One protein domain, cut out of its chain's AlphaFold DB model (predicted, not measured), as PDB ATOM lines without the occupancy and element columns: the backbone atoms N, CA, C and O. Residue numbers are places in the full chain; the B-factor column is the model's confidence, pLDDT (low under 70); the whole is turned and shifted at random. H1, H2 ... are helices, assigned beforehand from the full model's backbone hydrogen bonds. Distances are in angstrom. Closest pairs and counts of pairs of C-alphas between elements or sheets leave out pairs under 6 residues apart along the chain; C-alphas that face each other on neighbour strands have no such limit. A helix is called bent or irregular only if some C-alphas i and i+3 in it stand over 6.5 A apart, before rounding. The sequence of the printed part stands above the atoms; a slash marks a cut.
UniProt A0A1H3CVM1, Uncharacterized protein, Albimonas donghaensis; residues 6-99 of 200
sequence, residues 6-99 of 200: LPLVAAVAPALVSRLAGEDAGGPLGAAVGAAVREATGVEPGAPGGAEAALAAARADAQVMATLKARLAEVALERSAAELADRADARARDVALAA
ATOM      1  N   LEU A   6      -7.284 -36.037  40.920       75.38
ATOM      2  CA  LEU A   6      -7.211 -34.638  40.473       75.38
ATOM      3  C   LEU A   6      -5.813 -34.177  40.005       75.38
ATOM      4  O   LEU A   6      -5.730 -33.640  38.898       75.38
ATOM      5  N   PRO A   7      -4.715 -34.394  40.757       75.94
ATOM      6  CA  PRO A   7      -3.370 -34.010  40.313       75.94
ATOM      7  C   PRO A   7      -2.920 -34.728  39.031       75.94
ATOM      8  O   PRO A   7      -2.270 -34.119  38.180       75.94
ATOM      9  N   LEU A   8      -3.295 -35.999  38.853       79.44
ATOM     10  CA  LEU A   8      -2.977 -36.774  37.653       79.44
ATOM     11  C   LEU A   8      -3.734 -36.238  36.433       79.44
ATOM     12  O   LEU A   8      -3.142 -35.973  35.387       79.44
ATOM     13  N   VAL A   9      -5.043 -36.033  36.580       80.69
ATOM     14  CA  VAL A   9      -5.896 -35.511  35.508       80.69
ATOM     15  C   VAL A   9      -5.483 -34.088  35.133       80.69
ATOM     16  O   VAL A   9      -5.440 -33.766  33.951       80.69
ATOM     17  N   ALA A  10      -5.091 -33.254  36.099       81.38
ATOM     18  CA  ALA A  10      -4.583 -31.912  35.822       81.38
ATOM     19  C   ALA A  10      -3.303 -31.914  34.978       81.38
ATOM     20  O   ALA A  10      -3.141 -31.055  34.113       81.38
ATOM     21  N   ALA A  11      -2.420 -32.892  35.187       78.25
ATOM     22  CA  ALA A  11      -1.179 -33.004  34.429       78.25
ATOM     23  C   ALA A  11      -1.378 -33.554  33.005       78.25
ATOM     24  O   ALA A  11      -0.592 -33.231  32.115       78.25
ATOM     25  N   VAL A  12      -2.391 -34.402  32.789       80.25
ATOM     26  CA  VAL A  12      -2.523 -35.191  31.550       80.25
ATOM     27  C   VAL A  12      -3.723 -34.776  30.694       80.25
ATOM     28  O   VAL A  12      -3.622 -34.756  29.470       80.25
ATOM     29  N   ALA A  13      -4.845 -34.423  31.318       80.50
ATOM     30  CA  ALA A  13      -6.116 -34.128  30.660       80.50
ATOM     31  C   ALA A  13      -6.847 -32.953  31.353       80.50
ATOM     32  O   ALA A  13      -7.892 -33.146  31.983       80.50
ATOM     33  N   PRO A  14      -6.341 -31.710  31.223       80.88
ATOM     34  CA  PRO A  14      -6.868 -30.544  31.939       80.88
ATOM     35  C   PRO A  14      -8.351 -30.258  31.648       80.88
ATOM     36  O   PRO A  14      -9.068 -29.765  32.516       80.88
ATOM     37  N   ALA A  15      -8.848 -30.634  30.466       79.31
ATOM     38  CA  ALA A  15     -10.256 -30.489  30.088       79.31
ATOM     39  C   ALA A  15     -11.233 -31.309  30.960       79.31
ATOM     40  O   ALA A  15     -12.435 -31.038  30.963       79.31
ATOM     41  N   LEU A  16     -10.736 -32.309  31.695       80.38
ATOM     42  CA  LEU A  16     -11.530 -33.126  32.615       80.38
ATOM     43  C   LEU A  16     -11.492 -32.604  34.059       80.38
ATOM     44  O   LEU A  16     -12.324 -33.010  34.865       80.38
ATOM     45  N   VAL A  17     -10.581 -31.679  34.394       80.44
ATOM     46  CA  VAL A  17     -10.361 -31.197  35.771       80.44
ATOM     47  C   VAL A  17     -11.588 -30.498  36.335       80.44
ATOM     48  O   VAL A  17     -12.040 -30.852  37.418       80.44
ATOM     49  N   SER A  18     -12.159 -29.538  35.602       73.94
ATOM     50  CA  SER A  18     -13.348 -28.801  36.055       73.94
ATOM     51  C   SER A  18     -14.559 -29.712  36.256       73.94
ATOM     52  O   SER A  18     -15.418 -29.416  37.080       73.94
ATOM     53  N   ARG A  19     -14.606 -30.837  35.532       73.50
ATOM     54  CA  ARG A  19     -15.684 -31.823  35.610       73.50
ATOM     55  C   ARG A  19     -15.491 -32.822  36.753       73.50
ATOM     56  O   ARG A  19     -16.455 -33.160  37.427       73.50
ATOM     57  N   LEU A  20     -14.254 -33.249  37.018       75.19
ATOM     58  CA  LEU A  20     -13.918 -34.113  38.158       75.19
ATOM     59  C   LEU A  20     -13.864 -33.373  39.498       75.19
ATOM     60  O   LEU A  20     -14.017 -34.007  40.535       75.19
ATOM     61  N   ALA A  21     -13.636 -32.059  39.495       70.88
ATOM     62  CA  ALA A  21     -13.639 -31.233  40.702       70.88
ATOM     63  C   ALA A  21     -15.056 -30.913  41.228       70.88
ATOM     64  O   ALA A  21     -15.182 -30.385  42.331       70.88
ATOM     65  N   GLY A  22     -16.102 -31.196  40.441       64.12
ATOM     66  CA  GLY A  22     -17.511 -30.969  40.789       64.12
ATOM     67  C   GLY A  22     -18.213 -32.190  41.405       64.12
ATOM     68  O   GLY A  22     -17.572 -33.089  41.944       64.12
ATOM     69  N   GLU A  23     -19.548 -32.239  41.306       55.34
ATOM     70  CA  GLU A  23     -20.403 -33.297  41.891       55.34
ATOM     71  C   GLU A  23     -20.094 -34.722  41.388       55.34
ATOM     72  O   GLU A  23     -20.367 -35.699  42.082       55.34
ATOM     73  N   ASP A  24     -19.463 -34.854  40.220       58.84
ATOM     74  CA  ASP A  24     -19.207 -36.131  39.545       58.84
ATOM     75  C   ASP A  24     -17.894 -36.823  39.948       58.84
ATOM     76  O   ASP A  24     -17.547 -37.865  39.381       58.84
ATOM     77  N   ALA A  25     -17.165 -36.297  40.940       59.50
ATOM     78  CA  ALA A  25     -15.898 -36.871  41.401       59.50
ATOM     79  C   ALA A  25     -16.024 -38.364  41.758       59.50
ATOM     80  O   ALA A  25     -15.149 -39.146  41.410       59.50
ATOM     81  N   GLY A  26     -17.131 -38.761  42.399       64.44
ATOM     82  CA  GLY A  26     -17.482 -40.162  42.686       64.44
ATOM     83  C   GLY A  26     -18.535 -40.762  41.758       64.44
ATOM     84  O   GLY A  26     -19.041 -41.846  42.037       64.44
ATOM     85  N   GLY A  27     -18.882 -40.051  40.690       74.88
ATOM     86  CA  GLY A  27     -19.861 -40.469  39.702       74.88
ATOM     87  C   GLY A  27     -19.250 -41.324  38.585       74.88
ATOM     88  O   GLY A  27     -18.081 -41.722  38.634       74.88
ATOM     89  N   PRO A  28     -20.021 -41.583  37.516       81.50
ATOM     90  CA  PRO A  28     -19.580 -42.431  36.410       81.50
ATOM     91  C   PRO A  28     -18.337 -41.889  35.686       81.50
ATOM     92  O   PRO A  28     -17.556 -42.665  35.142       81.50
ATOM     93  N   LEU A  29     -18.121 -40.564  35.695       83.00
ATOM     94  CA  LEU A  29     -16.907 -39.956  35.138       83.00
ATOM     95  C   LEU A  29     -15.662 -40.304  35.968       83.00
ATOM     96  O   LEU A  29     -14.647 -40.702  35.401       83.00
ATOM     97  N   GLY A  30     -15.744 -40.195  37.297       82.50
ATOM     98  CA  GLY A  30     -14.657 -40.587  38.196       82.50
ATOM     99  C   GLY A  30     -14.291 -42.066  38.057       82.50
ATOM    100  O   GLY A  30     -13.110 -42.408  37.999       82.50
ATOM    101  N   ALA A  31     -15.295 -42.938  37.904       84.56
ATOM    102  CA  ALA A  31     -15.087 -44.364  37.655       84.56
ATOM    103  C   ALA A  31     -14.401 -44.639  36.304       84.56
ATOM    104  O   ALA A  31     -13.448 -45.417  36.254       84.56
ATOM    105  N   ALA A  32     -14.839 -43.977  35.227       87.12
ATOM    106  CA  ALA A  32     -14.246 -44.124  33.896       87.12
ATOM    107  C   ALA A  32     -12.786 -43.647  33.859       87.12
ATOM    108  O   ALA A  32     -11.913 -44.341  33.340       87.12
ATOM    109  N   VAL A  33     -12.494 -42.500  34.479       87.19
ATOM    110  CA  VAL A  33     -11.123 -41.989  34.594       87.19
ATOM    111  C   VAL A  33     -10.266 -42.902  35.469       87.19
ATOM    112  O   VAL A  33      -9.137 -43.207  35.099       87.19
ATOM    113  N   GLY A  34     -10.793 -43.407  36.586       87.19
ATOM    114  CA  GLY A  34     -10.081 -44.381  37.417       87.19
ATOM    115  C   GLY A  34      -9.741 -45.670  36.662       87.19
ATOM    116  O   GLY A  34      -8.620 -46.166  36.769       87.19
ATOM    117  N   ALA A  35     -10.672 -46.182  35.852       87.31
ATOM    118  CA  ALA A  35     -10.450 -47.353  35.010       87.31
ATOM    119  C   ALA A  35      -9.381 -47.102  33.936       87.31
ATOM    120  O   ALA A  35      -8.471 -47.916  33.805       87.31
ATOM    121  N   ALA A  36      -9.437 -45.960  33.244       88.00
ATOM    122  CA  ALA A  36      -8.442 -45.567  32.244       88.00
ATOM    123  C   ALA A  36      -7.028 -45.463  32.839       88.00
ATOM    124  O   ALA A  36      -6.051 -45.901  32.233       88.00
ATOM    125  N   VAL A  37      -6.912 -44.914  34.052       87.94
ATOM    126  CA  VAL A  37      -5.630 -44.801  34.758       87.94
ATOM    127  C   VAL A  37      -5.095 -46.175  35.148       87.94
ATOM    128  O   VAL A  37      -3.919 -46.453  34.916       87.94
ATOM    129  N   ARG A  38      -5.939 -47.047  35.705       89.44
ATOM    130  CA  ARG A  38      -5.550 -48.417  36.061       89.44
ATOM    131  C   ARG A  38      -5.154 -49.239  34.839       89.44
ATOM    132  O   ARG A  38      -4.176 -49.969  34.901       89.44
ATOM    133  N   GLU A  39      -5.885 -49.114  33.738       87.81
ATOM    134  CA  GLU A  39      -5.583 -49.823  32.493       87.81
ATOM    135  C   GLU A  39      -4.234 -49.388  31.913       87.81
ATOM    136  O   GLU A  39      -3.437 -50.229  31.510       87.81
ATOM    137  N   ALA A  40      -3.954 -48.082  31.909       87.56
ATOM    138  CA  ALA A  40      -2.709 -47.564  31.364       87.56
ATOM    139  C   ALA A  40      -1.503 -47.829  32.277       87.56
ATOM    140  O   ALA A  40      -0.432 -48.163  31.785       87.56
ATOM    141  N   THR A  41      -1.657 -47.655  33.594       85.75
ATOM    142  CA  THR A  41      -0.525 -47.635  34.540       85.75
ATOM    143  C   THR A  41      -0.392 -48.897  35.391       85.75
ATOM    144  O   THR A  41       0.634 -49.083  36.038       85.75
ATOM    145  N   GLY A  42      -1.419 -49.752  35.445       83.88
ATOM    146  CA  GLY A  42      -1.485 -50.903  36.353       83.88
ATOM    147  C   GLY A  42      -1.668 -50.538  37.833       83.88
ATOM    148  O   GLY A  42      -1.766 -51.433  38.670       83.88
ATOM    149  N   VAL A  43      -1.720 -49.246  38.179       84.88
ATOM    150  CA  VAL A  43      -1.837 -48.757  39.559       84.88
ATOM    151  C   VAL A  43      -3.300 -48.489  39.900       84.88
ATOM    152  O   VAL A  43      -4.017 -47.863  39.120       84.88
ATOM    153  N   GLU A  44      -3.738 -48.918  41.089       81.44
ATOM    154  CA  GLU A  44      -5.069 -48.578  41.597       81.44
ATOM    155  C   GLU A  44      -5.077 -47.115  42.070       81.44
ATOM    156  O   GLU A  44      -4.486 -46.793  43.107       81.44
ATOM    157  N   PRO A  45      -5.750 -46.199  41.357       70.56
ATOM    158  CA  PRO A  45      -5.606 -44.778  41.639       70.56
ATOM    159  C   PRO A  45      -6.339 -44.359  42.912       70.56
ATOM    160  O   PRO A  45      -6.006 -43.332  43.487       70.56
ATOM    161  N   GLY A  46      -7.344 -45.137  43.335       70.62
ATOM    162  CA  GLY A  46      -8.153 -44.886  44.529       70.62
ATOM    163  C   GLY A  46      -7.463 -45.233  45.853       70.62
ATOM    164  O   GLY A  46      -8.009 -44.918  46.909       70.62
ATOM    165  N   ALA A  47      -6.286 -45.866  45.819       72.88
ATOM    166  CA  ALA A  47      -5.491 -46.133  47.014       72.88
ATOM    167  C   ALA A  47      -4.785 -44.854  47.520       72.88
ATOM    168  O   ALA A  47      -4.485 -43.961  46.721       72.88
ATOM    169  N   PRO A  48      -4.467 -44.747  48.826       73.06
ATOM    170  CA  PRO A  48      -3.629 -43.663  49.341       73.06
ATOM    171  C   PRO A  48      -2.289 -43.615  48.590       73.06
ATOM    172  O   PRO A  48      -1.577 -44.615  48.543       73.06
ATOM    173  N   GLY A  49      -1.955 -42.477  47.977       74.94
ATOM    174  CA  GLY A  49      -0.738 -42.329  47.164       74.94
ATOM    175  C   GLY A  49      -0.815 -42.920  45.743       74.94
ATOM    176  O   GLY A  49       0.149 -42.839  44.980       74.94
ATOM    177  N   GLY A  50      -1.944 -43.536  45.366       78.06
ATOM    178  CA  GLY A  50      -2.101 -44.250  44.095       78.06
ATOM    179  C   GLY A  50      -2.029 -43.339  42.870       78.06
ATOM    180  O   GLY A  50      -1.514 -43.733  41.828       78.06
ATOM    181  N   ALA A  51      -2.481 -42.091  42.990       79.31
ATOM    182  CA  ALA A  51      -2.419 -41.137  41.892       79.31
ATOM    183  C   ALA A  51      -1.012 -40.575  41.654       79.31
ATOM    184  O   ALA A  51      -0.623 -40.418  40.494       79.31
ATOM    185  N   GLU A  52      -0.226 -40.309  42.706       82.94
ATOM    186  CA  GLU A  52       1.185 -39.952  42.531       82.94
ATOM    187  C   GLU A  52       1.981 -41.121  41.947       82.94
ATOM    188  O   GLU A  52       2.795 -40.914  41.046       82.94
ATOM    189  N   ALA A  53       1.708 -42.350  42.397       83.69
ATOM    190  CA  ALA A  53       2.333 -43.555  41.862       83.69
ATOM    191  C   ALA A  53       1.983 -43.784  40.380       83.69
ATOM    192  O   ALA A  53       2.877 -44.043  39.575       83.69
ATOM    193  N   ALA A  54       0.717 -43.608  39.990       83.94
ATOM    194  CA  ALA A  54       0.288 -43.688  38.594       83.94
ATOM    195  C   ALA A  54       0.945 -42.600  37.725       83.94
ATOM    196  O   ALA A  54       1.388 -42.874  36.610       83.94
ATOM    197  N   LEU A  55       1.067 -41.369  38.240       84.44
ATOM    198  CA  LEU A  55       1.751 -40.282  37.537       84.44
ATOM    199  C   LEU A  55       3.250 -40.563  37.376       84.44
ATOM    200  O   LEU A  55       3.813 -40.288  36.318       84.44
ATOM    201  N   ALA A  56       3.898 -41.099  38.410       86.62
ATOM    202  CA  ALA A  56       5.305 -41.477  38.362       86.62
ATOM    203  C   ALA A  56       5.542 -42.605  37.348       86.62
ATOM    204  O   ALA A  56       6.437 -42.482  36.514       86.62
ATOM    205  N   ALA A  57       4.696 -43.640  37.353       85.31
ATOM    206  CA  ALA A  57       4.742 -44.732  36.383       85.31
ATOM    207  C   ALA A  57       4.557 -44.222  34.947       85.31
ATOM    208  O   ALA A  57       5.347 -44.546  34.064       85.31
ATOM    209  N   ALA A  58       3.577 -43.341  34.722       86.75
ATOM    210  CA  ALA A  58       3.362 -42.737  33.414       86.75
ATOM    211  C   ALA A  58       4.524 -41.833  32.979       86.75
ATOM    212  O   ALA A  58       4.827 -41.751  31.798       86.75
ATOM    213  N   ARG A  59       5.199 -41.138  33.898       87.69
ATOM    214  CA  ARG A  59       6.380 -40.323  33.556       87.69
ATOM    215  C   ARG A  59       7.622 -41.162  33.267       87.69
ATOM    216  O   ARG A  59       8.473 -40.705  32.511       87.69
ATOM    217  N   ALA A  60       7.730 -42.339  33.876       91.00
ATOM    218  CA  ALA A  60       8.854 -43.245  33.681       91.00
ATOM    219  C   ALA A  60       8.822 -43.941  32.309       91.00
ATOM    220  O   ALA A  60       9.880 -44.288  31.789       91.00
ATOM    221  N   ASP A  61       7.636 -44.108  31.714       90.88
ATOM    222  CA  ASP A  61       7.454 -44.784  30.431       90.88
ATOM    223  C   ASP A  61       6.602 -43.945  29.458       90.88
ATOM    224  O   ASP A  61       5.410 -43.695  29.665       90.88
ATOM    225  N   ALA A  62       7.219 -43.534  28.347       90.38
ATOM    226  CA  ALA A  62       6.564 -42.748  27.305       90.38
ATOM    227  C   ALA A  62       5.374 -43.477  26.653       90.38
ATOM    228  O   ALA A  62       4.402 -42.823  26.265       90.38
ATOM    229  N   GLN A  63       5.416 -44.809  26.556       90.88
ATOM    230  CA  GLN A  63       4.326 -45.620  26.021       90.88
ATOM    231  C   GLN A  63       3.142 -45.652  26.993       90.88
ATOM    232  O   GLN A  63       1.999 -45.475  26.569       90.88
ATOM    233  N   VAL A  64       3.398 -45.776  28.298       89.12
ATOM    234  CA  VAL A  64       2.357 -45.672  29.337       89.12
ATOM    235  C   VAL A  64       1.703 -44.289  29.315       89.12
ATOM    236  O   VAL A  64       0.476 -44.187  29.345       89.12
ATOM    237  N   MET A  65       2.492 -43.216  29.189       88.50
ATOM    238  CA  MET A  65       1.957 -41.855  29.052       88.50
ATOM    239  C   MET A  65       1.087 -41.690  27.801       88.50
ATOM    240  O   MET A  65       0.042 -41.039  27.862       88.50
ATOM    241  N   ALA A  66       1.511 -42.245  26.664       87.88
ATOM    242  CA  ALA A  66       0.753 -42.173  25.418       87.88
ATOM    243  C   ALA A  66      -0.594 -42.903  25.540       87.88
ATOM    244  O   ALA A  66      -1.629 -42.324  25.211       87.88
ATOM    245  N   THR A  67      -0.590 -44.120  26.093       89.56
ATOM    246  CA  THR A  67      -1.807 -44.900  26.360       89.56
ATOM    247  C   THR A  67      -2.738 -44.162  27.316       89.56
ATOM    248  O   THR A  67      -3.928 -44.029  27.038       89.56
ATOM    249  N   LEU A  68      -2.203 -43.605  28.406       88.81
ATOM    250  CA  LEU A  68      -2.992 -42.843  29.371       88.81
ATOM    251  C   LEU A  68      -3.663 -41.626  28.720       88.81
ATOM    252  O   LEU A  68      -4.854 -41.394  28.920       88.81
ATOM    253  N   LYS A  69      -2.921 -40.857  27.914       89.12
ATOM    254  CA  LYS A  69      -3.470 -39.708  27.178       89.12
ATOM    255  C   LYS A  69      -4.574 -40.123  26.212       89.12
ATOM    256  O   LYS A  69      -5.609 -39.463  26.181       89.12
ATOM    257  N   ALA A  70      -4.365 -41.200  25.455       89.94
ATOM    258  CA  ALA A  70      -5.355 -41.717  24.517       89.94
ATOM    259  C   ALA A  70      -6.645 -42.128  25.240       89.94
ATOM    260  O   ALA A  70      -7.718 -41.636  24.898       89.94
ATOM    261  N   ARG A  71      -6.538 -42.919  26.316       90.62
ATOM    262  CA  ARG A  71      -7.698 -43.352  27.110       90.62
ATOM    263  C   ARG A  71      -8.452 -42.187  27.745       90.62
ATOM    264  O   ARG A  71      -9.678 -42.144  27.704       90.62
ATOM    265  N   LEU A  72      -7.749 -41.203  28.304       89.88
ATOM    266  CA  LEU A  72      -8.407 -40.020  28.865       89.88
ATOM    267  C   LEU A  72      -9.077 -39.156  27.785       89.88
ATOM    268  O   LEU A  72     -10.127 -38.566  28.043       89.88
ATOM    269  N   ALA A  73      -8.506 -39.092  26.579       87.44
ATOM    270  CA  ALA A  73      -9.125 -38.413  25.445       87.44
ATOM    271  C   ALA A  73     -10.395 -39.135  24.960       87.44
ATOM    272  O   ALA A  73     -11.389 -38.469  24.678       87.44
ATOM    273  N   GLU A  74     -10.396 -40.470  24.928       89.94
ATOM    274  CA  GLU A  74     -11.581 -41.287  24.621       89.94
ATOM    275  C   GLU A  74     -12.712 -41.020  25.621       89.94
ATOM    276  O   GLU A  74     -13.817 -40.663  25.215       89.94
ATOM    277  N   VAL A  75     -12.418 -41.052  26.925       88.38
ATOM    278  CA  VAL A  75     -13.400 -40.734  27.979       88.38
ATOM    279  C   VAL A  75     -13.967 -39.318  27.811       88.38
ATOM    280  O   VAL A  75     -15.170 -39.089  27.978       88.38
ATOM    281  N   ALA A  76     -13.121 -38.345  27.458       85.94
ATOM    282  CA  ALA A  76     -13.562 -36.975  27.201       85.94
ATOM    283  C   ALA A  76     -14.460 -36.872  25.954       85.94
ATOM    284  O   ALA A  76     -15.439 -36.114  25.959       85.94
ATOM    285  N   LEU A  77     -14.141 -37.626  24.899       88.62
ATOM    286  CA  LEU A  77     -14.904 -37.667  23.655       88.62
ATOM    287  C   LEU A  77     -16.278 -38.304  23.866       88.62
ATOM    288  O   LEU A  77     -17.277 -37.699  23.489       88.62
ATOM    289  N   GLU A  78     -16.342 -39.470  24.510       87.88
ATOM    290  CA  GLU A  78     -17.593 -40.181  24.801       87.88
ATOM    291  C   GLU A  78     -18.561 -39.313  25.604       87.88
ATOM    292  O   GLU A  78     -19.743 -39.200  25.277       87.88
ATOM    293  N   ARG A  79     -18.051 -38.622  26.627       84.75
ATOM    294  CA  ARG A  79     -18.870 -37.696  27.410       84.75
ATOM    295  C   ARG A  79     -19.338 -36.498  26.606       84.75
ATOM    296  O   ARG A  79     -20.507 -36.132  26.702       84.75
ATOM    297  N   SER A  80     -18.465 -35.915  25.792       84.50
ATOM    298  CA  SER A  80     -18.848 -34.799  24.925       84.50
ATOM    299  C   SER A  80     -19.903 -35.227  23.899       84.50
ATOM    300  O   SER A  80     -20.844 -34.480  23.642       84.50
ATOM    301  N   ALA A  81     -19.799 -36.442  23.358       86.19
ATOM    302  CA  ALA A  81     -20.794 -37.018  22.463       86.19
ATOM    303  C   ALA A  81     -22.140 -37.231  23.172       86.19
ATOM    304  O   ALA A  81     -23.173 -36.851  22.624       86.19
ATOM    305  N   ALA A  82     -22.137 -37.750  24.403       84.19
ATOM    306  CA  ALA A  82     -23.347 -37.905  25.208       84.19
ATOM    307  C   ALA A  82     -24.025 -36.554  25.511       84.19
ATOM    308  O   ALA A  82     -25.235 -36.425  25.342       84.19
ATOM    309  N   GLU A  83     -23.260 -35.521  25.884       85.25
ATOM    310  CA  GLU A  83     -23.790 -34.162  26.091       85.25
ATOM    311  C   GLU A  83     -24.379 -33.567  24.799       85.25
ATOM    312  O   GLU A  83     -25.415 -32.898  24.818       85.25
ATOM    313  N   LEU A  84     -23.715 -33.774  23.658       85.50
ATOM    314  CA  LEU A  84     -24.205 -33.308  22.362       85.50
ATOM    315  C   LEU A  84     -25.482 -34.042  21.945       85.50
ATOM    316  O   LEU A  84     -26.385 -33.399  21.409       85.50
ATOM    317  N   ALA A  85     -25.570 -35.344  22.215       85.88
ATOM    318  CA  ALA A  85     -26.758 -36.148  21.962       85.88
ATOM    319  C   ALA A  85     -27.944 -35.684  22.817       85.88
ATOM    320  O   ALA A  85     -29.025 -35.478  22.274       85.88
ATOM    321  N   ASP A  86     -27.736 -35.419  24.108       81.38
ATOM    322  CA  ASP A  86     -28.781 -34.893  24.996       81.38
ATOM    323  C   ASP A  86     -29.302 -33.524  24.519       81.38
ATOM    324  O   ASP A  86     -30.508 -33.294  24.406       81.38
ATOM    325  N   ARG A  87     -28.397 -32.626  24.101       80.69
ATOM    326  CA  ARG A  87     -28.787 -31.342  23.489       80.69
ATOM    327  C   ARG A  87     -29.516 -31.521  22.157       80.69
ATOM    328  O   ARG A  87     -30.413 -30.734  21.851       80.69
ATOM    329  N   ALA A  88     -29.110 -32.489  21.341       83.19
ATOM    330  CA  ALA A  88     -29.767 -32.783  20.072       83.19
ATOM    331  C   ALA A  88     -31.185 -33.325  20.300       83.19
ATOM    332  O   ALA A  88     -32.109 -32.862  19.637       83.19
ATOM    333  N   ASP A  89     -31.370 -34.216  21.274       84.69
ATOM    334  CA  ASP A  89     -32.677 -34.748  21.665       84.69
ATOM    335  C   ASP A  89     -33.587 -33.660  22.256       84.69
ATOM    336  O   ASP A  89     -34.757 -33.554  21.897       84.69
ATOM    337  N   ALA A  90     -33.051 -32.769  23.098       72.44
ATOM    338  CA  ALA A  90     -33.781 -31.592  23.573       72.44
ATOM    339  C   ALA A  90     -34.292 -30.726  22.408       72.44
ATOM    340  O   ALA A  90     -35.480 -30.422  22.338       72.44
ATOM    341  N   ARG A  91     -33.431 -30.416  21.431       79.94
ATOM    342  CA  ARG A  91     -33.836 -29.657  20.236       79.94
ATOM    343  C   ARG A  91     -34.835 -30.418  19.370       79.94
ATOM    344  O   ARG A  91     -35.745 -29.803  18.826       79.94
ATOM    345  N   ALA A  92     -34.679 -31.731  19.225       78.31
ATOM    346  CA  ALA A  92     -35.612 -32.560  18.471       78.31
ATOM    347  C   ALA A  92     -37.002 -32.554  19.119       78.31
ATOM    348  O   ALA A  92     -38.003 -32.416  18.416       78.31
ATOM    349  N   ARG A  93     -37.067 -32.617  20.455       73.62
ATOM    350  CA  ARG A  93     -38.311 -32.443  21.216       73.62
ATOM    351  C   ARG A  93     -38.919 -31.064  20.993       73.62
ATOM    352  O   ARG A  93     -40.105 -30.989  20.695       73.62
ATOM    353  N   ASP A  94     -38.127 -29.999  21.063       72.00
ATOM    354  CA  ASP A  94     -38.619 -28.636  20.830       72.00
ATOM    355  C   ASP A  94     -39.173 -28.462  19.408       72.00
ATOM    356  O   ASP A  94     -40.255 -27.907  19.221       72.00
ATOM    357  N   VAL A  95     -38.480 -29.004  18.401       76.31
ATOM    358  CA  VAL A  95     -38.941 -29.013  17.004       76.31
ATOM    359  C   VAL A  95     -40.222 -29.832  16.853       76.31
ATOM    360  O   VAL A  95     -41.146 -29.387  16.174       76.31
ATOM    361  N   ALA A  96     -40.324 -30.993  17.504       72.38
ATOM    362  CA  ALA A  96     -41.525 -31.825  17.473       72.38
ATOM    363  C   ALA A  96     -42.725 -31.134  18.143       72.38
ATOM    364  O   ALA A  96     -43.833 -31.173  17.607       72.38
ATOM    365  N   LEU A  97     -42.513 -30.454  19.273       65.44
ATOM    366  CA  LEU A  97     -43.542 -29.669  19.959       65.44
ATOM    367  C   LEU A  97     -43.991 -28.468  19.112       65.44
ATOM    368  O   LEU A  97     -45.192 -28.225  18.974       65.44
ATOM    369  N   ALA A  98     -43.048 -27.764  18.482       64.25
ATOM    370  CA  ALA A  98     -43.343 -26.665  17.568       64.25
ATOM    371  C   ALA A  98     -44.111 -27.140  16.319       64.25
ATOM    372  O   ALA A  98     -45.077 -26.494  15.907       64.25
ATOM    373  N   ALA A  99     -43.738 -28.294  15.750       61.56
ATOM    374  CA  ALA A  99     -44.397 -28.899  14.590       61.56
ATOM    375  C   ALA A  99     -45.837 -29.356  14.881       61.56
ATOM    376  O   ALA A  99     -46.678 -29.352  13.986       61.56
TER     377      ALA A  99
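This is residues 6 to 99 of the 200 residues of an uncharacterized protein of Albimonas donghaensis (UniProt A0A1H3CVM1). One long helix, H6, makes the length of a rod; five shorter helices gather at its first half, and its residues 80 to 99 stick out free. H4 folds back along H6, H5 makes a corner with its beginning, and the H1 and H2 hairpin packs on H5 through H1. The printed part has 94 residues with six named helices, H1 to H6 in chain order, and no named strand: all helix. It is loose, with a radius of gyration of the C-alphas of 16.3 A and spans of 58 by 25 by 18 A.

Find C-alpha 62 at (6.564, -42.748, 27.305); from there H6, residues 62 to 99, runs 54.3 A to C-alpha 99 at (-44.397, -28.899, 14.590). Before it come H5, residues 50 to 60, 15.1 A, and H4, residues 28 to 41, 19.8 A. H1, residues 6 to 12, begins at (-7.211, -34.638, 40.473). H2, residues 14 to 20, is only just irregular, with C-alphas 15 and 18 6.9 A apart; H3, residues 23 to 26, is irregular, with C-alphas 23 and 26 7.5 A apart.

H6 touches H4 with residues 64 to 75 alone, opposite ways at a shallow tilt of 24 degrees; C-alphas 40 and 68 are closest, 5.1 A. H5 and H6 touch only at the corner, C-alphas 58 and 65 at 4.7 A. H1 touches H5, C-alphas 8 and 55 at 5.9 A. H1 and H2 form a hairpin, C-alphas 10 and 17 closest at 5.8 A. H3 and H4 are close but not clearly touching, C-alphas 24 and 30 at 6.5 A. Every O i to N i+4 pair is within hydrogen-bond range in H1, H4, H5 and H6; H2 has 1 of 3, with 3 of 4 O i to N i+3 pairs, and H3 is too short for an i+4 pair.

The C-alphas of Ala 60 and Ala 99, 58.4 A apart, are the farthest. The printed part has no cut and no long link. Look for pLDDT under 70 at residues 22 to 26 and 97 to 99.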